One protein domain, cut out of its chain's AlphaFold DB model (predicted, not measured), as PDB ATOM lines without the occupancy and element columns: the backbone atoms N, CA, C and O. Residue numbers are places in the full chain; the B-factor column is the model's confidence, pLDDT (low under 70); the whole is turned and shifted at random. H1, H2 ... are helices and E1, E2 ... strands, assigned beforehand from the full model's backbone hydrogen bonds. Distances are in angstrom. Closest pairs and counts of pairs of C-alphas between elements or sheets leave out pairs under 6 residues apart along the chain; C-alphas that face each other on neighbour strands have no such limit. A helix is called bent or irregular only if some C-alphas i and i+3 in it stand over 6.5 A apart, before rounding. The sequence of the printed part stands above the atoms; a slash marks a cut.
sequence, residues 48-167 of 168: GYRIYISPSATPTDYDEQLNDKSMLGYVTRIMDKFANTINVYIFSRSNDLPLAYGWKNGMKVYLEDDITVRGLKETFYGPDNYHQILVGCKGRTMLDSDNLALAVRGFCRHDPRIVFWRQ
ATOM      1  N   GLY A  48     174.803 177.068 266.995       89.50
ATOM      2  CA  GLY A  48     176.008 177.867 266.823       89.50
ATOM      3  C   GLY A  48     177.241 177.020 266.516       89.50
ATOM      4  O   GLY A  48     177.619 176.182 267.330       89.50
ATOM      5  N   TYR A  49     177.924 177.321 265.415       91.81
ATOM      6  CA  TYR A  49     179.133 176.637 264.952       91.81
ATOM      7  C   TYR A  49     180.323 177.598 264.926       91.81
ATOM      8  O   TYR A  49     180.164 178.779 264.620       91.81
ATOM      9  N   ARG A  50     181.524 177.115 265.252       92.62
ATOM     10  CA  ARG A  50     182.769 177.882 265.098       92.62
ATOM     11  C   ARG A  50     183.467 177.440 263.830       92.62
ATOM     12  O   ARG A  50     183.763 176.257 263.693       92.62
ATOM     13  N   ILE A  51     183.736 178.381 262.937       92.06
ATOM     14  CA  ILE A  51     184.261 178.076 261.610       92.06
ATOM     15  C   ILE A  51     185.728 178.489 261.495       92.06
ATOM     16  O   ILE A  51     186.133 179.583 261.905       92.06
ATOM     17  N   TYR A  52     186.516 177.586 260.926       92.44
ATOM     18  CA  TYR A  52     187.935 177.738 260.655       92.44
ATOM     19  C   TYR A  52     188.188 177.429 259.185       92.44
ATOM     20  O   TYR A  52     187.713 176.426 258.666       92.44
ATOM     21  N   ILE A  53     188.958 178.277 258.522       90.38
ATOM     22  CA  ILE A  53     189.394 178.081 257.145       90.38
ATOM     23  C   ILE A  53     190.888 177.792 257.195       90.38
ATOM     24  O   ILE A  53     191.655 178.528 257.828       90.38
ATOM     25  N   SER A  54     191.292 176.679 256.588       90.19
ATOM     26  CA  SER A  54     192.704 176.345 256.459       90.19
ATOM     27  C   SER A  54     193.338 177.160 255.324       90.19
ATOM     28  O   SER A  54     192.638 177.527 254.378       90.19
ATOM     29  N   PRO A  55     194.661 177.403 255.361       85.25
ATOM     30  CA  PRO A  55     195.361 178.130 254.299       85.25
ATOM     31  C   PRO A  55     195.181 177.525 252.900       85.25
ATOM     32  O   PRO A  55     195.293 178.227 251.910       85.25
ATOM     33  N   SER A  56     194.881 176.225 252.799       83.00
ATOM     34  CA  SER A  56     194.634 175.564 251.507       83.00
ATOM     35  C   SER A  56     193.281 175.924 250.883       83.00
ATOM     36  O   SER A  56     193.124 175.831 249.670       83.00
ATOM     37  N   ALA A  57     192.306 176.328 251.703       82.00
ATOM     38  CA  ALA A  57     190.963 176.725 251.285       82.00
ATOM     39  C   ALA A  57     190.747 178.238 251.397       82.00
ATOM     40  O   ALA A  57     189.603 178.693 251.485       82.00
ATOM     41  N   THR A  58     191.826 179.028 251.438       76.69
ATOM     42  CA  THR A  58     191.681 180.477 251.356       76.69
ATOM     43  C   THR A  58     191.155 180.853 249.974       76.69
ATOM     44  O   THR A  58     191.622 180.306 248.969       76.69
ATOM     45  N   PRO A  59     190.178 181.761 249.917       64.94
ATOM     46  CA  PRO A  59     189.557 182.186 248.676       64.94
ATOM     47  C   PRO A  59     190.539 183.112 247.920       64.94
ATOM     48  O   PRO A  59     190.477 184.326 248.056       64.94
ATOM     49  N   THR A  60     191.492 182.537 247.174       59.97
ATOM     50  CA  THR A  60     192.549 183.266 246.436       59.97
ATOM     51  C   THR A  60     192.000 184.160 245.328       59.97
ATOM     52  O   THR A  60     192.569 185.205 245.036       59.97
ATOM     53  N   ASP A  61     190.862 183.781 244.753       54.78
ATOM     54  CA  ASP A  61     190.324 184.402 243.538       54.78
ATOM     55  C   ASP A  61     189.615 185.742 243.812       54.78
ATOM     56  O   ASP A  61     189.272 186.482 242.894       54.78
ATOM     57  N   TYR A  62     189.387 186.080 245.086       55.56
ATOM     58  CA  TYR A  62     188.638 187.281 245.477       55.56
ATOM     59  C   TYR A  62     189.552 188.458 245.815       55.56
ATOM     60  O   TYR A  62     189.095 189.597 245.787       55.56
ATOM     61  N   ASP A  63     190.843 188.222 246.066       52.66
ATOM     62  CA  ASP A  63     191.807 189.305 246.291       52.66
ATOM     63  C   ASP A  63     192.006 190.159 245.022       52.66
ATOM     64  O   ASP A  63     192.186 191.376 245.115       52.66
ATOM     65  N   GLU A  64     191.871 189.566 243.829       51.50
ATOM     66  CA  GLU A  64     191.957 190.289 242.552       51.50
ATOM     67  C   GLU A  64     190.757 191.222 242.307       51.50
ATOM     68  O   GLU A  64     190.937 192.332 241.805       51.50
ATOM     69  N   GLN A  65     189.543 190.845 242.733       49.09
ATOM     70  CA  GLN A  65     188.328 191.656 242.534       49.09
ATOM     71  C   GLN A  65     188.251 192.899 243.442       49.09
ATOM     72  O   GLN A  65     187.458 193.810 243.187       49.09
ATOM     73  N   LEU A  66     189.054 192.962 244.508       49.62
ATOM     74  CA  LEU A  66     189.019 194.050 245.493       49.62
ATOM     75  C   LEU A  66     190.053 195.150 245.276       49.62
ATOM     76  O   LEU A  66     189.838 196.266 245.758       49.62
ATOM     77  N   ASN A  67     191.111 194.893 244.503       46.84
ATOM     78  CA  ASN A  67     192.074 195.933 244.124       46.84
ATOM     79  C   ASN A  67     191.441 197.073 243.300       46.84
ATOM     80  O   ASN A  67     191.997 198.168 243.256       46.84
ATOM     81  N   ASP A  68     190.247 196.864 242.737       46.81
ATOM     82  CA  ASP A  68     189.527 197.852 241.925       46.81
ATOM     83  C   ASP A  68     188.606 198.793 242.746       46.81
ATOM     84  O   ASP A  68     188.154 199.827 242.260       46.81
ATOM     85  N   LYS A  69     188.326 198.497 244.031       48.00
ATOM     86  CA  LYS A  69     187.359 199.256 244.872       48.00
ATOM     87  C   LYS A  69     187.994 199.881 246.121       48.00
ATOM     88  O   LYS A  69     187.471 199.794 247.235       48.00
ATOM     89  N   SER A  70     189.114 200.574 245.928       53.22
ATOM     90  CA  SER A  70     189.971 201.168 246.972       53.22
ATOM     91  C   SER A  70     189.303 202.206 247.897       53.22
ATOM     92  O   SER A  70     189.815 202.468 248.986       53.22
ATOM     93  N   MET A  71     188.130 202.752 247.550       42.25
ATOM     94  CA  MET A  71     187.416 203.733 248.388       42.25
ATOM     95  C   MET A  71     186.426 203.105 249.393       42.25
ATOM     96  O   MET A  71     186.087 203.725 250.401       42.25
ATOM     97  N   LEU A  72     185.989 201.856 249.179       49.56
ATOM     98  CA  LEU A  72     185.028 201.169 250.060       49.56
ATOM     99  C   LEU A  72     185.695 200.534 251.297       49.56
ATOM    100  O   LEU A  72     185.039 200.308 252.314       49.56
ATOM    101  N   GLY A  73     187.012 200.299 251.233       46.53
ATOM    102  CA  GLY A  73     187.809 199.622 252.265       46.53
ATOM    103  C   GLY A  73     187.939 200.372 253.599       46.53
ATOM    104  O   GLY A  73     188.294 199.778 254.618       46.53
ATOM    105  N   TYR A  74     187.655 201.679 253.622       43.12
ATOM    106  CA  TYR A  74     187.704 202.480 254.849       43.12
ATOM    107  C   TYR A  74     186.398 202.385 255.653       43.12
ATOM    108  O   TYR A  74     186.419 202.319 256.882       43.12
ATOM    109  N   VAL A  75     185.256 202.309 254.961       44.50
ATOM    110  CA  VAL A  75     183.928 202.172 255.580       44.50
ATOM    111  C   VAL A  75     183.712 200.744 256.087       44.50
ATOM    112  O   VAL A  75     183.185 200.561 257.185       44.50
ATOM    113  N   THR A  76     184.196 199.731 255.358       51.31
ATOM    114  CA  THR A  76     184.113 198.320 255.774       51.31
ATOM    115  C   THR A  76     184.870 198.051 257.073       51.31
ATOM    116  O   THR A  76     184.311 197.431 257.968       51.31
ATOM    117  N   ARG A  77     186.067 198.622 257.275       47.94
ATOM    118  CA  ARG A  77     186.825 198.471 258.539       47.94
ATOM    119  C   ARG A  77     186.120 199.061 259.764       47.94
ATOM    120  O   ARG A  77     186.295 198.563 260.878       47.94
ATOM    121  N   ILE A  78     185.361 200.142 259.580       43.09
ATOM    122  CA  ILE A  78     184.584 200.779 260.655       43.09
ATOM    123  C   ILE A  78     183.345 199.933 260.964       43.09
ATOM    124  O   ILE A  78     183.039 199.692 262.133       43.09
ATOM    125  N   MET A  79     182.683 199.421 259.926       43.88
ATOM    126  CA  MET A  79     181.530 198.534 260.068       43.88
ATOM    127  C   MET A  79     181.913 197.165 260.635       43.88
ATOM    128  O   MET A  79     181.179 196.662 261.474       43.88
ATOM    129  N   ASP A  80     183.086 196.610 260.321       46.19
ATOM    130  CA  ASP A  80     183.576 195.330 260.853       46.19
ATOM    131  C   ASP A  80     183.746 195.343 262.377       46.19
ATOM    132  O   ASP A  80     183.456 194.356 263.058       46.19
ATOM    133  N   LYS A  81     184.158 196.478 262.959       41.19
ATOM    134  CA  LYS A  81     184.253 196.616 264.421       41.19
ATOM    135  C   LYS A  81     182.883 196.625 265.103       41.19
ATOM    136  O   LYS A  81     182.771 196.088 266.203       41.19
ATOM    137  N   PHE A  82     181.856 197.182 264.463       43.28
ATOM    138  CA  PHE A  82     180.481 197.192 264.979       43.28
ATOM    139  C   PHE A  82     179.707 195.901 264.649       43.28
ATOM    140  O   PHE A  82     178.878 195.448 265.440       43.28
ATOM    141  N   ALA A  83     180.012 195.267 263.518       42.25
ATOM    142  CA  ALA A  83     179.344 194.077 263.012       42.25
ATOM    143  C   ALA A  83     179.697 192.813 263.810       42.25
ATOM    144  O   ALA A  83     178.846 191.937 263.958       42.25
ATOM    145  N   ASN A  84     180.880 192.743 264.435       45.81
ATOM    146  CA  ASN A  84     181.303 191.605 265.268       45.81
ATOM    147  C   ASN A  84     180.339 191.251 266.424       45.81
ATOM    148  O   ASN A  84     180.380 190.126 266.921       45.81
ATOM    149  N   THR A  85     179.437 192.159 266.809       40.69
ATOM    150  CA  THR A  85     178.404 191.928 267.838       40.69
ATOM    151  C   THR A  85     177.032 191.552 267.247       40.69
ATOM    152  O   THR A  85     176.185 191.001 267.945       40.69
ATOM    153  N   ILE A  86     176.801 191.804 265.953       45.69
ATOM    154  CA  ILE A  86     175.497 191.656 265.269       45.69
ATOM    155  C   ILE A  86     175.538 190.543 264.187       45.69
ATOM    156  O   ILE A  86     174.512 190.108 263.655       45.69
ATOM    157  N   ASN A  87     176.728 190.014 263.892       44.31
ATOM    158  CA  ASN A  87     177.027 189.218 262.705       44.31
ATOM    159  C   ASN A  87     176.235 187.911 262.578       44.31
ATOM    160  O   ASN A  87     176.303 187.017 263.420       44.31
ATOM    161  N   VAL A  88     175.411 187.856 261.530       44.31
ATOM    162  CA  VAL A  88     175.383 186.865 260.420       44.31
ATOM    163  C   VAL A  88     174.281 187.289 259.428       44.31
ATOM    164  O   VAL A  88     174.399 187.022 258.244       44.31
ATOM    165  N   TYR A  89     173.260 188.046 259.860       38.34
ATOM    166  CA  TYR A  89     172.136 188.421 258.985       38.34
ATOM    167  C   TYR A  89     172.280 189.751 258.232       38.34
ATOM    168  O   TYR A  89     171.695 189.886 257.162       38.34
ATOM    169  N   ILE A  90     173.040 190.728 258.739       34.00
ATOM    170  CA  ILE A  90     173.151 192.035 258.055       34.00
ATOM    171  C   ILE A  90     174.074 191.950 256.827       34.00
ATOM    172  O   ILE A  90     173.814 192.612 255.828       34.00
ATOM    173  N   PHE A  91     175.095 191.086 256.850       36.38
ATOM    174  CA  PHE A  91     176.054 190.979 255.744       36.38
ATOM    175  C   PHE A  91     175.511 190.199 254.535       36.38
ATOM    176  O   PHE A  91     175.889 190.476 253.407       36.38
ATOM    177  N   SER A  92     174.551 189.290 254.739       35.03
ATOM    178  CA  SER A  92     173.992 188.467 253.654       35.03
ATOM    179  C   SER A  92     173.148 189.251 252.636       35.03
ATOM    180  O   SER A  92     172.760 188.678 251.623       35.03
ATOM    181  N   ARG A  93     172.805 190.524 252.897       36.75
ATOM    182  CA  ARG A  93     171.901 191.313 252.037       36.75
ATOM    183  C   ARG A  93     172.597 192.417 251.235       36.75
ATOM    184  O   ARG A  93     171.929 193.113 250.479       36.75
ATOM    185  N   SER A  94     173.909 192.593 251.383       40.03
ATOM    186  CA  SER A  94     174.642 193.669 250.712       40.03
ATOM    187  C   SER A  94     175.888 193.132 250.014       40.03
ATOM    188  O   SER A  94     176.960 193.092 250.613       40.03
ATOM    189  N   ASN A  95     175.723 192.873 248.714       38.56
ATOM    190  CA  ASN A  95     176.732 192.608 247.681       38.56
ATOM    191  C   ASN A  95     177.178 191.143 247.546       38.56
ATOM    192  O   ASN A  95     177.456 190.483 248.540       38.56
ATOM    193  N   ASP A  96     177.270 190.690 246.290       53.31
ATOM    194  CA  ASP A  96     177.571 189.343 245.766       53.31
ATOM    195  C   ASP A  96     178.960 188.772 246.134       53.31
ATOM    196  O   ASP A  96     179.581 188.044 245.361       53.31
ATOM    197  N   LEU A  97     179.496 189.128 247.300       57.06
ATOM    198  CA  LEU A  97     180.806 188.700 247.773       57.06
ATOM    199  C   LEU A  97     180.651 187.509 248.731       57.06
ATOM    200  O   LEU A  97     179.814 187.551 249.638       57.06
ATOM    201  N   PRO A  98     181.461 186.449 248.572       62.41
ATOM    202  CA  PRO A  98     181.434 185.295 249.468       62.41
ATOM    203  C   PRO A  98     181.795 185.687 250.909       62.41
ATOM    204  O   PRO A  98     182.695 186.499 251.144       62.41
ATOM    205  N   LEU A  99     181.170 185.042 251.898       66.19
ATOM    206  CA  LEU A  99     181.471 185.268 253.322       66.19
ATOM    207  C   LEU A  99     182.890 184.843 253.730       66.19
ATOM    208  O   LEU A  99     183.351 185.211 254.811       66.19
ATOM    209  N   ALA A 100     183.584 184.061 252.902       63.53
ATOM    210  CA  ALA A 100     184.983 183.719 253.124       63.53
ATOM    211  C   ALA A 100     185.917 184.942 253.001       63.53
ATOM    212  O   ALA A 100     187.009 184.928 253.575       63.53
ATOM    213  N   TYR A 101     185.500 186.011 252.309       64.69
ATOM    214  CA  TYR A 101     186.289 187.236 252.204       64.69
ATOM    215  C   TYR A 101     186.286 188.022 253.525       64.69
ATOM    216  O   TYR A 101     185.236 188.311 254.094       64.69
ATOM    217  N   GLY A 102     187.473 188.360 254.042       67.25
ATOM    218  CA  GLY A 102     187.615 189.014 255.351       67.25
ATOM    219  C   GLY A 102     187.315 188.101 256.549       67.25
ATOM    220  O   GLY A 102     187.227 188.574 257.686       67.25
ATOM    221  N   TRP A 103     187.175 186.790 256.324       75.81
ATOM    222  CA  TRP A 103     186.852 185.841 257.380       75.81
ATOM    223  C   TRP A 103     187.958 185.751 258.436       75.81
ATOM    224  O   TRP A 103     189.132 185.524 258.136       75.81
ATOM    225  N   LYS A 104     187.568 185.838 259.711       82.69
ATOM    226  CA  LYS A 104     188.457 185.574 260.844       82.69
ATOM    227  C   LYS A 104     188.155 184.209 261.454       82.69
ATOM    228  O   LYS A 104     187.051 183.945 261.928       82.69
ATOM    229  N   ASN A 105     189.180 183.366 261.520       87.38
ATOM    230  CA  ASN A 105     189.081 182.034 262.108       87.38
ATOM    231  C   ASN A 105     188.552 182.053 263.553       87.38
ATOM    232  O   ASN A 105     188.965 182.867 264.381       87.38
ATOM    233  N   GLY A 106     187.647 181.118 263.856       83.81
ATOM    234  CA  GLY A 106     187.029 180.946 265.172       83.81
ATOM    235  C   GLY A 106     185.753 181.761 265.408       83.81
ATOM    236  O   GLY A 106     185.182 181.679 266.506       83.81
ATOM    237  N   MET A 107     185.286 182.513 264.405       84.25
ATOM    238  CA  MET A 107     184.036 183.266 264.483       84.25
ATOM    239  C   MET A 107     182.824 182.321 264.569       84.25
ATOM    240  O   MET A 107     182.808 181.243 263.966       84.25
ATOM    241  N   LYS A 108     181.830 182.699 265.387       87.31
ATOM    242  CA  LYS A 108     180.632 181.890 265.654       87.31
ATOM    243  C   LYS A 108     179.522 182.256 264.670       87.31
ATOM    244  O   LYS A 108     179.086 183.403 264.642       87.31
ATOM    245  N   VAL A 109     179.023 181.269 263.936       87.56
ATOM    246  CA  VAL A 109     177.896 181.407 263.007       87.56
ATOM    247  C   VAL A 109     176.704 180.643 263.549       87.56
ATOM    248  O   VAL A 109     176.860 179.542 264.067       87.56
ATOM    249  N   TYR A 110     175.521 181.245 263.452       87.50
ATOM    250  CA  TYR A 110     174.269 180.591 263.817       87.50
ATOM    251  C   TYR A 110     173.564 180.182 262.535       87.50
ATOM    252  O   TYR A 110     173.292 181.050 261.706       87.50
ATOM    253  N   LEU A 111     173.298 178.891 262.392       88.00
ATOM    254  CA  LEU A 111     172.656 178.311 261.219       88.00
ATOM    255  C   LEU A 111     171.361 177.614 261.635       88.00
ATOM    256  O   LEU A 111     171.131 177.371 262.821       88.00
ATOM    257  N   GLU A 112     170.517 177.349 260.648       87.44
ATOM    258  CA  GLU A 112     169.281 176.585 260.818       87.44
ATOM    259  C   GLU A 112     169.573 175.081 260.826       87.44
ATOM    260  O   GLU A 112     170.630 174.634 260.374       87.44
ATOM    261  N   ASP A 113     168.663 174.306 261.411       87.81
ATOM    262  CA  ASP A 113     168.880 172.885 261.701       87.81
ATOM    263  C   ASP A 113     168.778 172.000 260.453       87.81
ATOM    264  O   ASP A 113     169.267 170.871 260.447       87.81
ATOM    265  N   ASP A 114     168.148 172.496 259.393       89.50
ATOM    266  CA  ASP A 114     167.926 171.826 258.113       89.50
ATOM    267  C   ASP A 114     169.034 172.097 257.083       89.50
ATOM    268  O   ASP A 114     169.037 171.492 256.009       89.50
ATOM    269  N   ILE A 115     170.009 172.957 257.409       91.56
ATOM    270  CA  ILE A 115     171.073 173.310 256.471       91.56
ATOM    271  C   ILE A 115     171.950 172.097 256.131       91.56
ATOM    272  O   ILE A 115     172.417 171.345 256.997       91.56
ATOM    273  N   THR A 116     172.209 171.922 254.838       94.31
ATOM    274  CA  THR A 116     173.142 170.908 254.335       94.31
ATOM    275  C   THR A 116     174.567 171.442 254.311       94.31
ATOM    276  O   THR A 116     174.802 172.653 254.268       94.31
ATOM    277  N   VAL A 117     175.541 170.536 254.298       94.31
ATOM    278  CA  VAL A 117     176.956 170.897 254.132       94.31
ATOM    279  C   VAL A 117     177.179 171.635 252.809       94.31
ATOM    280  O   VAL A 117     177.925 172.610 252.784       94.31
ATOM    281  N   ARG A 118     176.477 171.252 251.733       91.88
ATOM    282  CA  ARG A 118     176.479 172.001 250.469       91.88
ATOM    283  C   ARG A 118     176.023 173.448 250.651       91.88
ATOM    284  O   ARG A 118     176.767 174.355 250.292       91.88
ATOM    285  N   GLY A 119     174.855 173.665 251.261       88.44
ATOM    286  CA  GLY A 119     174.325 175.018 251.478       88.44
ATOM    287  C   GLY A 119     175.264 175.879 252.327       88.44
ATOM    288  O   GLY A 119     175.427 177.072 252.073       88.44
ATOM    289  N   LEU A 120     175.964 175.264 253.287       89.88
ATOM    290  CA  LEU A 120     177.027 175.932 254.032       89.88
ATOM    291  C   LEU A 120     178.184 176.363 253.116       89.88
ATOM    292  O   LEU A 120     178.617 177.509 253.202       89.88
ATOM    293  N   LYS A 121     178.696 175.483 252.248       89.62
ATOM    294  CA  LYS A 121     179.799 175.842 251.343       89.62
ATOM    295  C   LYS A 121     179.395 176.922 250.337       89.62
ATOM    296  O   LYS A 121     180.164 177.857 250.146       89.62
ATOM    297  N   GLU A 122     178.197 176.834 249.760       85.81
ATOM    298  CA  GLU A 122     177.649 177.837 248.833       85.81
ATOM    299  C   GLU A 122     177.539 179.212 249.503       85.81
ATOM    300  O   GLU A 122     177.905 180.229 248.924       85.81
ATOM    301  N   THR A 123     177.123 179.242 250.771       82.62
ATOM    302  CA  THR A 123     177.049 180.477 251.566       82.62
ATOM    303  C   THR A 123     178.437 181.086 251.814       82.62
ATOM    304  O   THR A 123     178.589 182.306 251.872       82.62
ATOM    305  N   PHE A 124     179.471 180.250 251.958       82.94
ATOM    306  CA  PHE A 124     180.835 180.698 252.247       82.94
ATOM    307  C   PHE A 124     181.655 181.065 251.017       82.94
ATOM    308  O   PHE A 124     182.403 182.033 251.096       82.94
ATOM    309  N   TYR A 125     181.536 180.317 249.922       80.56
ATOM    310  CA  TYR A 125     182.394 180.417 248.735       80.56
ATOM    311  C   TYR A 125     181.622 180.738 247.446       80.56
ATOM    312  O   TYR A 125     182.226 180.914 246.395       80.56
ATOM    313  N   GLY A 126     180.296 180.846 247.498       80.12
ATOM    314  CA  GLY A 126     179.459 181.003 246.312       80.12
ATOM    315  C   GLY A 126     179.171 179.676 245.590       80.12
ATOM    316  O   GLY A 126     179.725 178.631 245.946       80.12
ATOM    317  N   PRO A 127     178.280 179.701 244.584       77.56
ATOM    318  CA  PRO A 127     177.771 178.503 243.918       77.56
ATOM    319  C   PRO A 127     178.787 177.808 243.002       77.56
ATOM    320  O   PRO A 127     178.677 176.606 242.803       77.56
ATOM    321  N   ASP A 128     179.791 178.509 242.475       74.62
ATOM    322  CA  ASP A 128     180.676 177.925 241.453       74.62
ATOM    323  C   ASP A 128     181.984 177.360 242.032       74.62
ATOM    324  O   ASP A 128     182.596 176.461 241.456       74.62
ATOM    325  N   ASN A 129     182.413 177.852 243.199       77.62
ATOM    326  CA  ASN A 129     183.774 177.632 243.709       77.62
ATOM    327  C   ASN A 129     183.856 176.636 244.887       77.62
ATOM    328  O   ASN A 129     184.913 176.459 245.497       77.62
ATOM    329  N   TYR A 130     182.753 175.961 245.235       82.31
ATOM    330  CA  TYR A 130     182.702 175.092 246.419       82.31
ATOM    331  C   TYR A 130     183.186 173.652 246.197       82.31
ATOM    332  O   TYR A 130     183.458 172.944 247.170       82.31
ATOM    333  N   HIS A 131     183.287 173.193 244.947       83.38
ATOM    334  CA  HIS A 131     183.475 171.773 244.622       83.38
ATOM    335  C   HIS A 131     184.776 171.166 245.165       83.38
ATOM    336  O   HIS A 131     184.802 170.001 245.549       83.38
ATOM    337  N   GLN A 132     185.855 171.949 245.231       87.31
ATOM    338  CA  GLN A 132     187.174 171.481 245.685       87.31
ATOM    339  C   GLN A 132     187.352 171.562 247.210       87.31
ATOM    340  O   GLN A 132     188.403 171.206 247.748       87.31
ATOM    341  N   ILE A 133     186.347 172.084 247.914       90.69
ATOM    342  CA  ILE A 133     186.437 172.417 249.329       90.69
ATOM    343  C   ILE A 133     185.779 171.312 250.131       90.69
ATOM    344  O   ILE A 133     184.599 171.014 249.972       90.69
ATOM    345  N   LEU A 134     186.540 170.723 251.037       93.38
ATOM    346  CA  LEU A 134     186.062 169.757 252.005       93.38
ATOM    347  C   LEU A 134     185.710 170.464 253.307       93.38
ATOM    348  O   LEU A 134     186.366 171.414 253.741       93.38
ATOM    349  N   VAL A 135     184.648 169.963 253.924       95.00
ATOM    350  CA  VAL A 135     184.172 170.409 255.226       95.00
ATOM    351  C   VAL A 135     184.251 169.240 256.170       95.00
ATOM    352  O   VAL A 135     183.906 168.109 255.826       95.00
ATOM    353  N   GLY A 136     184.681 169.511 257.388       94.81
ATOM    354  CA  GLY A 136     184.709 168.479 258.392       94.81
ATOM    355  C   GLY A 136     184.921 169.002 259.785       94.81
ATOM    356  O   GLY A 136     185.060 170.200 260.035       94.81
ATOM    357  N   CYS A 137     184.925 168.065 260.715       94.56
ATOM    358  CA  CYS A 137     185.106 168.358 262.117       94.56
ATOM    359  C   CYS A 137     185.829 167.199 262.811       94.56
ATOM    360  O   CYS A 137     185.620 166.033 262.475       94.56
ATOM    361  N   LYS A 138     186.728 167.521 263.757       92.25
ATOM    362  CA  LYS A 138     187.611 166.553 264.446       92.25
ATOM    363  C   LYS A 138     188.312 165.568 263.489       92.25
ATOM    364  O   LYS A 138     188.443 164.386 263.791       92.25
ATOM    365  N   GLY A 139     188.741 166.056 262.323       89.81
ATOM    366  CA  GLY A 139     189.439 165.254 261.310       89.81
ATOM    367  C   GLY A 139     188.547 164.317 260.487       89.81
ATOM    368  O   GLY A 139     189.071 163.544 259.695       89.81
ATOM    369  N   ARG A 140     187.218 164.370 260.648       93.00
ATOM    370  CA  ARG A 140     186.258 163.616 259.828       93.00
ATOM    371  C   ARG A 140     185.655 164.527 258.771       93.00
ATOM    372  O   ARG A 140     185.173 165.608 259.113       93.00
ATOM    373  N   THR A 141     185.679 164.093 257.518       94.69
ATOM    374  CA  THR A 141     184.999 164.757 256.401       94.69
ATOM    375  C   THR A 141     183.492 164.540 256.482       94.69
ATOM    376  O   THR A 141     183.026 163.494 256.930       94.69
ATOM    377  N   MET A 142     182.731 165.543 256.056       95.62
ATOM    378  CA  MET A 142     181.280 165.480 255.896       95.62
ATOM    379  C   MET A 142     180.937 165.451 254.407       95.62
ATOM    380  O   MET A 142     181.657 166.047 253.603       95.62
ATOM    381  N   LEU A 143     179.848 164.772 254.045       94.50
ATOM    382  CA  LEU A 143     179.363 164.743 252.667       94.50
ATOM    383  C   LEU A 143     178.478 165.957 252.390       94.50
ATOM    384  O   LEU A 143     177.804 166.473 253.276       94.50
ATOM    385  N   ASP A 144     178.427 166.380 251.132       94.12
ATOM    386  CA  ASP A 144     177.710 167.593 250.714       94.12
ATOM    387  C   ASP A 144     176.192 167.471 250.887       94.12
ATOM    388  O   ASP A 144     175.507 168.461 251.155       94.12
ATOM    389  N   SER A 145     175.678 166.242 250.791       95.31
ATOM    390  CA  SER A 145     174.280 165.889 251.035       95.31
ATOM    391  C   SER A 145     173.919 165.766 252.516       95.31
ATOM    392  O   SER A 145     172.733 165.682 252.833       95.31
ATOM    393  N   ASP A 146     174.900 165.724 253.423       95.44
ATOM    394  CA  ASP A 146     174.623 165.541 254.844       95.44
ATOM    395  C   ASP A 146     173.988 166.798 255.439       95.44
ATOM    396  O   ASP A 146     174.354 167.937 255.128       95.44
ATOM    397  N   ASN A 147     173.056 166.584 256.364       95.44
ATOM    398  CA  ASN A 147     172.582 167.644 257.238       95.44
ATOM    399  C   ASN A 147     173.695 168.002 258.237       95.44
ATOM    400  O   ASN A 147     174.218 167.135 258.947       95.44
ATOM    401  N   LEU A 148     174.031 169.290 258.323       93.88
ATOM    402  CA  LEU A 148     175.138 169.778 259.137       93.88
ATOM    403  C   LEU A 148     174.936 169.499 260.632       93.88
ATOM    404  O   LEU A 148     175.873 169.080 261.315       93.88
ATOM    405  N   ALA A 149     173.723 169.703 261.147       93.62
ATOM    406  CA  ALA A 149     173.407 169.490 262.555       93.62
ATOM    407  C   ALA A 149     173.566 168.012 262.941       93.62
ATOM    408  O   ALA A 149     174.144 167.691 263.987       93.62
ATOM    409  N   LEU A 150     173.120 167.100 262.073       94.19
ATOM    410  CA  LEU A 150     173.275 165.656 262.272       94.19
ATOM    411  C   LEU A 150     174.739 165.218 262.157       94.19
ATOM    412  O   LEU A 150     175.222 164.481 263.023       94.19
ATOM    413  N   ALA A 151     175.466 165.717 261.156       94.62
ATOM    414  CA  ALA A 151     176.882 165.417 260.964       94.62
ATOM    415  C   ALA A 151     177.725 165.882 262.162       94.62
ATOM    416  O   ALA A 151     178.542 165.130 262.695       94.62
ATOM    417  N   VAL A 152     177.481 167.095 262.667       94.62
ATOM    418  CA  VAL A 152     178.163 167.619 263.860       94.62
ATOM    419  C   VAL A 152     177.785 166.828 265.108       94.62
ATOM    420  O   VAL A 152     178.659 166.520 265.919       94.62
ATOM    421  N   ARG A 153     176.519 166.426 265.263       93.81
ATOM    422  CA  ARG A 153     176.095 165.570 266.380       93.81
ATOM    423  C   ARG A 153     176.794 164.207 266.362       93.81
ATOM    424  O   ARG A 153     177.151 163.714 267.432       93.81
ATOM    425  N   GLY A 154     177.000 163.620 265.181       93.44
ATOM    426  CA  GLY A 154     177.667 162.325 265.006       93.44
ATOM    427  C   GLY A 154     179.191 162.385 265.145       93.44
ATOM    428  O   GLY A 154     179.790 161.561 265.835       93.44
ATOM    429  N   PHE A 155     179.840 163.367 264.519       93.75
ATOM    430  CA  PHE A 155     181.302 163.468 264.484       93.75
ATOM    431  C   PHE A 155     181.888 164.266 265.653       93.75
ATOM    432  O   PHE A 155     182.950 163.922 266.172       93.75
ATOM    433  N   CYS A 156     181.193 165.312 266.093       92.31
ATOM    434  CA  CYS A 156     181.728 166.361 266.956       92.31
ATOM    435  C   CYS A 156     180.779 166.772 268.076       92.31
ATOM    436  O   CYS A 156     180.485 167.950 268.289       92.31
ATOM    437  N   ARG A 157     180.330 165.777 268.840       90.00
ATOM    438  CA  ARG A 157     179.438 165.987 269.978       90.00
ATOM    439  C   ARG A 157     179.985 167.067 270.931       90.00
ATOM    440  O   ARG A 157     181.102 166.946 271.428       90.00
ATOM    441  N   HIS A 158     179.174 168.102 271.168       86.50
ATOM    442  CA  HIS A 158     179.437 169.263 272.040       86.50
ATOM    443  C   HIS A 158     180.626 170.175 271.671       86.50
ATOM    444  O   HIS A 158     180.850 171.155 272.376       86.50
ATOM    445  N   ASP A 159     181.347 169.929 270.572       89.88
ATOM    446  CA  ASP A 159     182.450 170.796 270.124       89.88
ATOM    447  C   ASP A 159     182.330 171.100 268.620       89.88
ATOM    448  O   ASP A 159     183.031 170.494 267.805       89.88
ATOM    449  N   PRO A 160     181.407 172.001 268.224       91.06
ATOM    450  CA  PRO A 160     181.064 172.267 266.828       91.06
ATOM    451  C   PRO A 160     182.111 173.164 266.144       91.06
ATOM    452  O   PRO A 160     181.831 174.312 265.790       91.06
ATOM    453  N   ARG A 161     183.341 172.659 265.989       94.44
ATOM    454  CA  ARG A 161     184.429 173.331 265.261       94.44
ATOM    455  C   ARG A 161     184.516 172.790 263.845       94.44
ATOM    456  O   ARG A 161     185.071 171.720 263.614       94.44
ATOM    457  N   ILE A 162     183.959 173.542 262.912       94.62
ATOM    458  CA  ILE A 162     183.960 173.197 261.497       94.62
ATOM    459  C   ILE A 162     185.233 173.754 260.868       94.62
ATOM    460  O   ILE A 162     185.577 174.917 261.082       94.62
ATOM    461  N   VAL A 163     185.920 172.920 260.098       94.44
ATOM    462  CA  VAL A 163     187.123 173.290 259.356       94.44
ATOM    463  C   VAL A 163     186.857 173.125 257.864       94.44
ATOM    464  O   VAL A 163     186.325 172.096 257.450       94.44
ATOM    465  N   PHE A 164     187.246 174.127 257.081       93.56
ATOM    466  CA  PHE A 164     187.302 174.083 255.622       93.56
ATOM    467  C   PHE A 164     188.743 173.847 255.166       93.56
ATOM    468  O   PHE A 164     189.669 174.493 255.665       93.56
ATOM    469  N   TRP A 165     188.949 172.939 254.216       92.56
ATOM    470  CA  TRP A 165     190.244 172.723 253.565       92.56
ATOM    471  C   TRP A 165     190.053 172.268 252.122       92.56
ATOM    472  O   TRP A 165     189.002 171.741 251.772       92.56
ATOM    473  N   ARG A 166     191.051 172.495 251.269       89.81
ATOM    474  CA  ARG A 166     191.002 172.067 249.870       89.81
ATOM    475  C   ARG A 166     191.577 170.661 249.756       89.81
ATOM    476  O   ARG A 166     192.563 170.344 250.424       89.81
ATOM    477  N   GLN A 167     190.944 169.817 248.948       80.31
ATOM    478  CA  GLN A 167     191.540 168.541 248.567       80.31
ATOM    479  C   GLN A 167     192.641 168.822 247.539       80.31
ATOM    480  O   GLN A 167     192.358 169.416 246.501       80.31
TER     481      GLN A 167
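What this domain is: This is residues 48 to 167 of the 168 residues of an uncharacterized protein of Babesia microti (strain RI) (UniProt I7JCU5). A small, strongly twisted four-stranded sheet has H3 beside its strands and H4 packed across it, while a wide, open loop holding H1 and H2 reaches away and returns through residues 84 to 106. At the far turn of this loop residues 67 to 75 stick out, of which 73 to 75 belong to H2. The 120 printed residues include four named helices and four named strands in the order E1 H1 H2 E2 H3 E3 H4 E4; the sheet is mixed, in the order E2 E1 E4 E3. The class is mixed, helices and strands, with under half of the residues in named elements. The whole is compact, with a radius of gyration of the C-alphas of 14.7 A, and only just elongated, spanning 45 by 30 by 22 A.

Where its parts are: Find C-alpha 48 at (176.008, 177.867, 266.823), where E1 begins; it runs 16.5 A to residue 53. H1 is residues 60 to 66, 11.4 A, neither bent nor irregular, but only just: C-alphas 61 and 64 are 6.2 A apart. H2 is residues 73 to 83, 14.8 A, from C-alpha 73 at (187.809, 199.622, 252.265). Then come E2, residues 107 to 111, 12.8 A; H3, 117 to 125, 12.2 A; E3, 133 to 137, 13.5 A; and H4, 148 to 155, 10.3 A. E4, residues 161 to 166, runs 16.8 A to C-alpha 166 at (191.002, 172.067, 249.870).

How they stand to each other: Look first at E1 and E4, parallel neighbours at 30 degrees, with N 52 and O 162 2.8 A apart, within hydrogen-bond range. E2 is antiparallel to E1, with N 49 and O 109 at 2.8 A. E3 is antiparallel to E4, with N 134 and O 165 at 2.8 A. E2, H3 and E3 form a split strand-helix-strand unit, two strands that follow each other among the strands of one sheet with a helix between them in the chain and E1 and E4 between them in the sheet, and its crossover is right-handed. H3 is on the sheet at the sheet's level, 2.4 A in height; its closest C-alphas to E3 are Val 117 and Val 135, 7.3 A. H4 is on the sheet at a height of 8.6 A, only just over E4 with 3 of its C-alphas, and runs across the strands, at 89 degrees to E4 on the local plane. H1 and H2 are not on the sheet and are apart from each other. Every O i to N i+4 pair is within hydrogen-bond range in H3 and H4; H1 has 0 of 3, with 1 of 4 O i to N i+3 pairs, and H2 3 of 7, with 3 of 8.

The domain as a whole: The C-alphas farthest apart are those of Met 71 and Gly 154, 45.7 A. The printed part has no cut, and the link from H2 to E2, 23 residues, is long. Mean pLDDT of the printed part is 74.3; residues 59 to 102 are under 70.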